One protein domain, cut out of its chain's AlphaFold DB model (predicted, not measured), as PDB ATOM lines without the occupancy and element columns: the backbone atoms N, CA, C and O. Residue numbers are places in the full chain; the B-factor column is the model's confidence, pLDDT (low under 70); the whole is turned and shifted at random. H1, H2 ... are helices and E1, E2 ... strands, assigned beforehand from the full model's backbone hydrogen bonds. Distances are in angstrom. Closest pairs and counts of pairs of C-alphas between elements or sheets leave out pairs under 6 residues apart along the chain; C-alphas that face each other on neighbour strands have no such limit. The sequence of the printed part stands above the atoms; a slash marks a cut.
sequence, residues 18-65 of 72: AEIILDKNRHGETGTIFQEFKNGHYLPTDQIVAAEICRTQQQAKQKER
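AT A GLANCE: This is residues 18 to 65 of the 72 residues of an uncharacterized protein of Photorhabdus thracensis (UniProt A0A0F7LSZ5). What does the model look like? A small twisted wall of three antiparallel strands, E1, E2 and E3, has one long helix, H1, packed on one face by its residues 47 to 54, and H1 crosses the strands. Residues 55 to 65, of which 55 to 63 belong to H1, stick out as an arm, and residues 24 to 29, between E1 and E2, stick out as a loop. What are the parts? The printed part has 48 residues with three named strands and one named helix, in the order E1, E2, E3, H1; the sheet's order is E1, E2, E3, and the class is mixed, helices and strands. How large is it? It is loose, with a radius of gyration of the C-alphas of 12.8 A, and it spans 38 by 26 by 19 A.

IN THESE COORDINATES: Where are the strands? E2, residues 31 to 38, is the longest strand and measures 22.1 A from first to last C-alpha. E1, residues 18 to 22, measures 12.6 A and begins with C-alpha 18 at (-16.949, 26.932, 36.282); E3, residues 41 to 43, measures 6.4 A. Where is the helix? H1, residues 47 to 63, measures 24.7 A and ends with C-alpha 63 at (-35.808, 23.845, 46.751).

HOW THE PARTS SIT: How is the sheet paired? E1, E2 and E3 form a meander, each strand the antiparallel neighbour of the one before, with hairpins E1 and E2, and E2 and E3. The pairing is staggered: E2 pairs with E1 over residues 31 to 35, where N 20 and O 33 are 2.8 A apart, within hydrogen-bond range, and with E3 over residues 36 to 38, where N 43 and O 36 are 2.8 A apart, also within range. The sheet is only just strongly twisted, with C-alphas up to 4.1 A off its best plane. Where is H1? It is on one face of the sheet, an arrangement of two layers, at a height over the sheet of 10.9 A. It lies over E1 and E2 and runs across the strands, at 88 degrees to E1 on the local plane. The closest C-alphas of E2 and H1 are those of Phe 34 and Gln 47, 5.8 A apart, and in H1 every O i to N i+4 pair is within hydrogen-bond range.

THE WHOLE: How far does it reach? The two C-alphas farthest apart are those of His 27 and Glu 64, 38.9 A. Is it continuous? The printed part has no cut; the link E1 to E2 is short, and those from E2 to E3 and from E3 to H1 are tight. Where is confidence low? The mean pLDDT of the printed part is 91.3, and residues 62 to 65 are under 70.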
ATOM      1  N   ALA A  18     -16.298  26.204  37.353       94.94
ATOM      2  CA  ALA A  18     -16.949  26.932  36.282       94.94
ATOM      3  C   ALA A  18     -17.609  25.947  35.313       94.94
ATOM      4  O   ALA A  18     -17.007  24.944  34.926       94.94
ATOM      5  N   GLU A  19     -18.836  26.268  34.907       95.25
ATOM      6  CA  GLU A  19     -19.564  25.568  33.850       95.25
ATOM      7  C   GLU A  19     -19.343  26.308  32.526       95.25
ATOM      8  O   GLU A  19     -19.739  27.465  32.376       95.25
ATOM      9  N   ILE A  20     -18.704  25.651  31.563       95.75
ATOM     10  CA  ILE A  20     -18.526  26.156  30.203       95.75
ATOM     11  C   ILE A  20     -19.568  25.469  29.328       95.75
ATOM     12  O   ILE A  20     -19.460  24.278  29.038       95.75
ATOM     13  N   ILE A  21     -20.585  26.224  28.923       96.75
ATOM     14  CA  ILE A  21     -21.704  25.715  28.130       96.75
ATOM     15  C   ILE A  21     -21.391  25.921  26.650       96.75
ATOM     16  O   ILE A  21     -21.346  27.046  26.151       96.75
ATOM     17  N   LEU A  22     -21.180  24.818  25.945       96.56
ATOM     18  CA  LEU A  22     -21.011  24.785  24.502       96.56
ATOM     19  C   LEU A  22     -22.376  24.632  23.842       96.56
ATOM     20  O   LEU A  22     -22.795  23.526  23.515       96.56
ATOM     21  N   ASP A  23     -23.060  25.753  23.641       97.62
ATOM     22  CA  ASP A  23     -24.398  25.769  23.036       97.62
ATOM     23  C   ASP A  23     -24.370  25.518  21.517       97.62
ATOM     24  O   ASP A  23     -25.306  24.980  20.931       97.62
ATOM     25  N   LYS A  24     -23.257  25.861  20.856       96.69
ATOM     26  CA  LYS A  24     -23.082  25.656  19.417       96.69
ATOM     27  C   LYS A  24     -21.725  25.053  19.095       96.69
ATOM     28  O   LYS A  24     -20.688  25.667  19.333       96.69
ATOM     29  N   ASN A  25     -21.759  23.899  18.438       96.44
ATOM     30  CA  ASN A  25     -20.598  23.233  17.869       96.44
ATOM     31  C   ASN A  25     -20.928  22.797  16.433       96.44
ATOM     32  O   ASN A  25     -21.919  22.114  16.200       96.44
ATOM     33  N   ARG A  26     -20.146  23.246  15.440       96.69
ATOM     34  CA  ARG A  26     -20.473  23.046  14.012       96.69
ATOM     35  C   ARG A  26     -20.267  21.600  13.550       96.69
ATOM     36  O   ARG A  26     -20.939  21.162  12.623       96.69
ATOM     37  N   HIS A  27     -19.319  20.894  14.157       96.62
ATOM     38  CA  HIS A  27     -18.844  19.593  13.677       96.62
ATOM     39  C   HIS A  27     -18.761  18.546  14.790       96.62
ATOM     40  O   HIS A  27     -18.112  17.520  14.621       96.62
ATOM     41  N   GLY A  28     -19.381  18.809  15.934       94.88
ATOM     42  CA  GLY A  28     -19.304  17.929  17.086       94.88
ATOM     43  C   GLY A  28     -20.437  18.186  18.057       94.88
ATOM     44  O   GLY A  28     -21.398  18.892  17.751       94.88
ATOM     45  N   GLU A  29     -20.299  17.607  19.237       96.19
ATOM     46  CA  GLU A  29     -21.339  17.639  20.251       96.19
ATOM     47  C   GLU A  29     -21.343  18.962  21.020       96.19
ATOM     48  O   GLU A  29     -20.315  19.629  21.197       96.19
ATOM     49  N   THR A  30     -22.540  19.346  21.446       97.62
ATOM     50  CA  THR A  30     -22.775  20.392  22.437       97.62
ATOM     51  C   THR A  30     -22.753  19.781  23.831       97.62
ATOM     52  O   THR A  30     -22.858  18.565  24.000       97.62
ATOM     53  N   GLY A  31     -22.614  20.615  24.855       96.06
ATOM     54  CA  GLY A  31     -22.635  20.128  26.228       96.06
ATOM     55  C   GLY A  31     -22.014  21.089  27.218       96.06
ATOM     56  O   GLY A  31     -21.706  22.237  26.895       96.06
ATOM     57  N   THR A  32     -21.822  20.595  28.434       97.00
ATOM     58  CA  THR A  32     -21.201  21.351  29.519       97.00
ATOM     59  C   THR A  32     -19.856  20.738  29.856       97.00
ATOM     60  O   THR A  32     -19.765  19.542  30.125       97.00
ATOM     61  N   ILE A  33     -18.825  21.575  29.868       96.75
ATOM     62  CA  ILE A  33     -17.489  21.224  30.335       96.75
ATOM     63  C   ILE A  33     -17.271  21.917  31.672       96.75
ATOM     64  O   ILE A  33     -17.525  23.114  31.809       96.75
ATOM     65  N   PHE A  34     -16.777  21.177  32.653       97.50
ATOM     66  CA  PHE A  34     -16.425  21.716  33.956       97.50
ATOM     67  C   PHE A  34     -14.929  22.022  34.002       97.50
ATOM     68  O   PHE A  34     -14.111  21.229  33.539       97.50
ATOM     69  N   GLN A  35     -14.555  23.164  34.570       97.44
ATOM     70  CA  GLN A  35     -13.160  23.498  34.874       97.44
ATOM     71  C   GLN A  35     -13.060  24.049  36.291       97.44
ATOM     72  O   GLN A  35     -13.986  24.715  36.757       97.44
ATOM     73  N   GLU A  36     -11.956  23.782  36.990       96.06
ATOM     74  CA  GLU A  36     -11.703  24.471  38.256       96.06
ATOM     75  C   GLU A  36     -11.326  25.926  37.944       96.06
ATOM     76  O   GLU A  36     -10.496  26.189  37.076       96.06
ATOM     77  N   PHE A  37     -11.945  26.883  38.629       94.69
ATOM     78  CA  PHE A  37     -11.646  28.301  38.516       94.69
ATOM     79  C   PHE A  37     -10.957  28.786  39.786       94.69
ATOM     80  O   PHE A  37     -11.568  28.900  40.852       94.69
ATOM     81  N   LYS A  38      -9.664  29.088  39.670       93.31
ATOM     82  CA  LYS A  38      -8.820  29.472  40.802       93.31
ATOM     83  C   LYS A  38      -7.895  30.609  40.407       93.31
ATOM     84  O   LYS A  38      -7.185  30.527  39.410       93.31
ATOM     85  N   ASN A  39      -7.897  31.677  41.205       93.12
ATOM     86  CA  ASN A  39      -7.046  32.856  41.001       93.12
ATOM     87  C   ASN A  39      -7.142  33.457  39.582       93.12
ATOM     88  O   ASN A  39      -6.147  33.931  39.047       93.12
ATOM     89  N   GLY A  40      -8.327  33.420  38.962       93.25
ATOM     90  CA  GLY A  40      -8.541  33.958  37.613       93.25
ATOM     91  C   GLY A  40      -8.193  33.005  36.464       93.25
ATOM     92  O   GLY A  40      -8.346  33.391  35.308       93.25
ATOM     93  N   HIS A  41      -7.765  31.776  36.752       96.12
ATOM     94  CA  HIS A  41      -7.387  30.788  35.744       96.12
ATOM     95  C   HIS A  41      -8.325  29.583  35.745       96.12
ATOM     96  O   HIS A  41      -8.790  29.148  36.801       96.12
ATOM     97  N   TYR A  42      -8.561  29.041  34.549       97.12
ATOM     98  CA  TYR A  42      -9.240  27.766  34.356       97.12
ATOM     99  C   TYR A  42      -8.218  26.630  34.386       97.12
ATOM    100  O   TYR A  42      -7.197  26.695  33.699       97.12
ATOM    101  N   LEU A  43      -8.490  25.611  35.195       97.19
ATOM    102  CA  LEU A  43      -7.643  24.441  35.367       97.19
ATOM    103  C   LEU A  43      -8.414  23.168  34.986       97.19
ATOM    104  O   LEU A  43      -9.633  23.096  35.197       97.19
ATOM    105  N   PRO A  44      -7.718  22.141  34.462       97.44
ATOM    106  CA  PRO A  44      -8.316  20.834  34.234       97.44
ATOM    107  C   PRO A  44      -8.914  20.260  35.521       97.44
ATOM    108  O   PRO A  44      -8.329  20.376  36.594       97.44
ATOM    109  N   THR A  45     -10.060  19.598  35.402       97.06
ATOM    110  CA  THR A  45     -10.711  18.887  36.508       97.06
ATOM    111  C   THR A  45     -11.349  17.601  36.002       97.06
ATOM    112  O   THR A  45     -11.645  17.462  34.810       97.06
ATOM    113  N   ASP A  46     -11.609  16.678  36.926       97.25
ATOM    114  CA  ASP A  46     -12.459  15.522  36.672       97.25
ATOM    115  C   ASP A  46     -13.893  15.979  36.367       97.25
ATOM    116  O   ASP A  46     -14.513  16.701  37.156       97.25
ATOM    117  N   GLN A  47     -14.402  15.583  35.200       97.06
ATOM    118  CA  GLN A  47     -15.712  16.010  34.710       97.06
ATOM    119  C   GLN A  47     -16.865  15.361  35.473       97.06
ATOM    120  O   GLN A  47     -17.891  16.004  35.675       97.06
ATOM    121  N   ILE A  48     -16.709  14.106  35.898       96.69
ATOM    122  CA  ILE A  48     -17.767  13.345  36.566       96.69
ATOM    123  C   ILE A  48     -17.974  13.924  37.962       96.69
ATOM    124  O   ILE A  48     -19.089  14.307  38.320       96.69
ATOM    125  N   VAL A  49     -16.882  14.083  38.709       95.75
ATOM    126  CA  VAL A  49     -16.917  14.627  40.071       95.75
ATOM    127  C   VAL A  49     -17.451  16.060  40.072       95.75
ATOM    128  O   VAL A  49     -18.335  16.400  40.861       95.75
ATOM    129  N   ALA A  50     -16.964  16.910  39.161       95.75
ATOM    130  CA  ALA A  50     -17.433  18.290  39.070       95.75
ATOM    131  C   ALA A  50     -18.922  18.364  38.687       95.75
ATOM    132  O   ALA A  50     -19.671  19.139  39.288       95.75
ATOM    133  N   ALA A  51     -19.379  17.519  37.756       95.56
ATOM    134  CA  ALA A  51     -20.785  17.449  37.376       95.56
ATOM    135  C   ALA A  51     -21.690  17.064  38.557       95.56
ATOM    136  O   ALA A  51     -22.741  17.677  38.750       95.56
ATOM    137  N   GLU A  52     -21.295  16.076  39.364       94.69
ATOM    138  CA  GLU A  52     -22.048  15.652  40.550       94.69
ATOM    139  C   GLU A  52     -22.145  16.761  41.606       94.69
ATOM    140  O   GLU A  52     -23.227  17.025  42.147       94.69
ATOM    141  N   ILE A  53     -21.034  17.455  41.859       92.88
ATOM    142  CA  ILE A  53     -20.967  18.561  42.818       92.88
ATOM    143  C   ILE A  53     -21.854  19.729  42.362       92.88
ATOM    144  O   ILE A  53     -22.676  20.230  43.141       92.88
ATOM    145  N   CYS A  54     -21.738  20.140  41.097       91.62
ATOM    146  CA  CYS A  54     -22.548  21.218  40.528       91.62
ATOM    147  C   CYS A  54     -24.040  20.859  40.515       91.62
ATOM    148  O   CYS A  54     -24.875  21.668  40.929       91.62
ATOM    149  N   ARG A  55     -24.390  19.620  40.147       90.94
ATOM    150  CA  ARG A  55     -25.780  19.135  40.138       90.94
ATOM    151  C   ARG A  55     -26.405  19.166  41.531       90.94
ATOM    152  O   ARG A  55     -27.509  19.686  41.695       90.94
ATOM    153  N   THR A  56     -25.694  18.658  42.538       86.50
ATOM    154  CA  THR A  56     -26.157  18.669  43.935       86.50
ATOM    155  C   THR A  56     -26.448  20.096  44.413       86.50
ATOM    156  O   THR A  56     -27.478  20.361  45.036       86.50
ATOM    157  N   GLN A  57     -25.586  21.053  44.054       83.25
ATOM    158  CA  GLN A  57     -25.770  22.461  44.405       83.25
ATOM    159  C   GLN A  57     -26.989  23.099  43.717       83.25
ATOM    160  O   GLN A  57     -27.697  23.899  44.341       83.25
ATOM    161  N   GLN A  58     -27.234  22.785  42.442       82.62
ATOM    162  CA  GLN A  58     -28.389  23.293  41.699       82.62
ATOM    163  C   GLN A  58     -29.707  22.778  42.299       82.62
ATOM    164  O   GLN A  58     -30.634  23.563  42.509       82.62
ATOM    165  N   GLN A  59     -29.766  21.494  42.668       81.31
ATOM    166  CA  GLN A  59     -30.933  20.894  43.325       81.31
ATOM    167  C   GLN A  59     -31.230  21.538  44.686       81.31
ATOM    168  O   GLN A  59     -32.392  21.797  45.004       81.31
ATOM    169  N   ALA A  60     -30.194  21.847  45.474       77.50
ATOM    170  CA  ALA A  60     -30.354  22.571  46.734       77.50
ATOM    171  C   ALA A  60     -30.967  23.967  46.513       77.50
ATOM    172  O   ALA A  60     -31.932  24.328  47.183       77.50
ATOM    173  N   LYS A  61     -30.488  24.719  45.509       72.00
ATOM    174  CA  LYS A  61     -31.023  26.051  45.168       72.00
ATOM    175  C   LYS A  61     -32.457  26.018  44.633       72.00
ATOM    176  O   LYS A  61     -33.204  26.970  44.847       72.00
ATOM    177  N   GLN A  62     -32.856  24.966  43.918       68.56
ATOM    178  CA  GLN A  62     -34.215  24.857  43.377       68.56
ATOM    179  C   GLN A  62     -35.261  24.724  44.492       68.56
ATOM    180  O   GLN A  62     -36.311  25.358  44.411       68.56
ATOM    181  N   LYS A  63     -34.943  23.987  45.566       64.31
ATOM    182  CA  LYS A  63     -35.808  23.845  46.751       64.31
ATOM    183  C   LYS A  63     -35.990  25.152  47.532       64.31
ATOM    184  O   LYS A  63     -36.972  25.304  48.246       64.31
ATOM    185  N   GLU A  64     -35.070  26.105  47.393       63.47
ATOM    186  CA  GLU A  64     -35.113  27.391  48.101       63.47
ATOM    187  C   GLU A  64     -35.911  28.485  47.369       63.47
ATOM    188  O   GLU A  64     -36.101  29.574  47.920       63.47
ATOM    189  N   ARG A  65     -36.399  28.249  46.139       63.69
ATOM    190  CA  ARG A  65     -37.159  29.259  45.382       63.69
ATOM    191  C   ARG A  65     -38.568  29.458  45.963       63.69
ATOM    192  O   ARG A  65     -39.552  28.963  45.432       63.69
TER     193      ARG A  65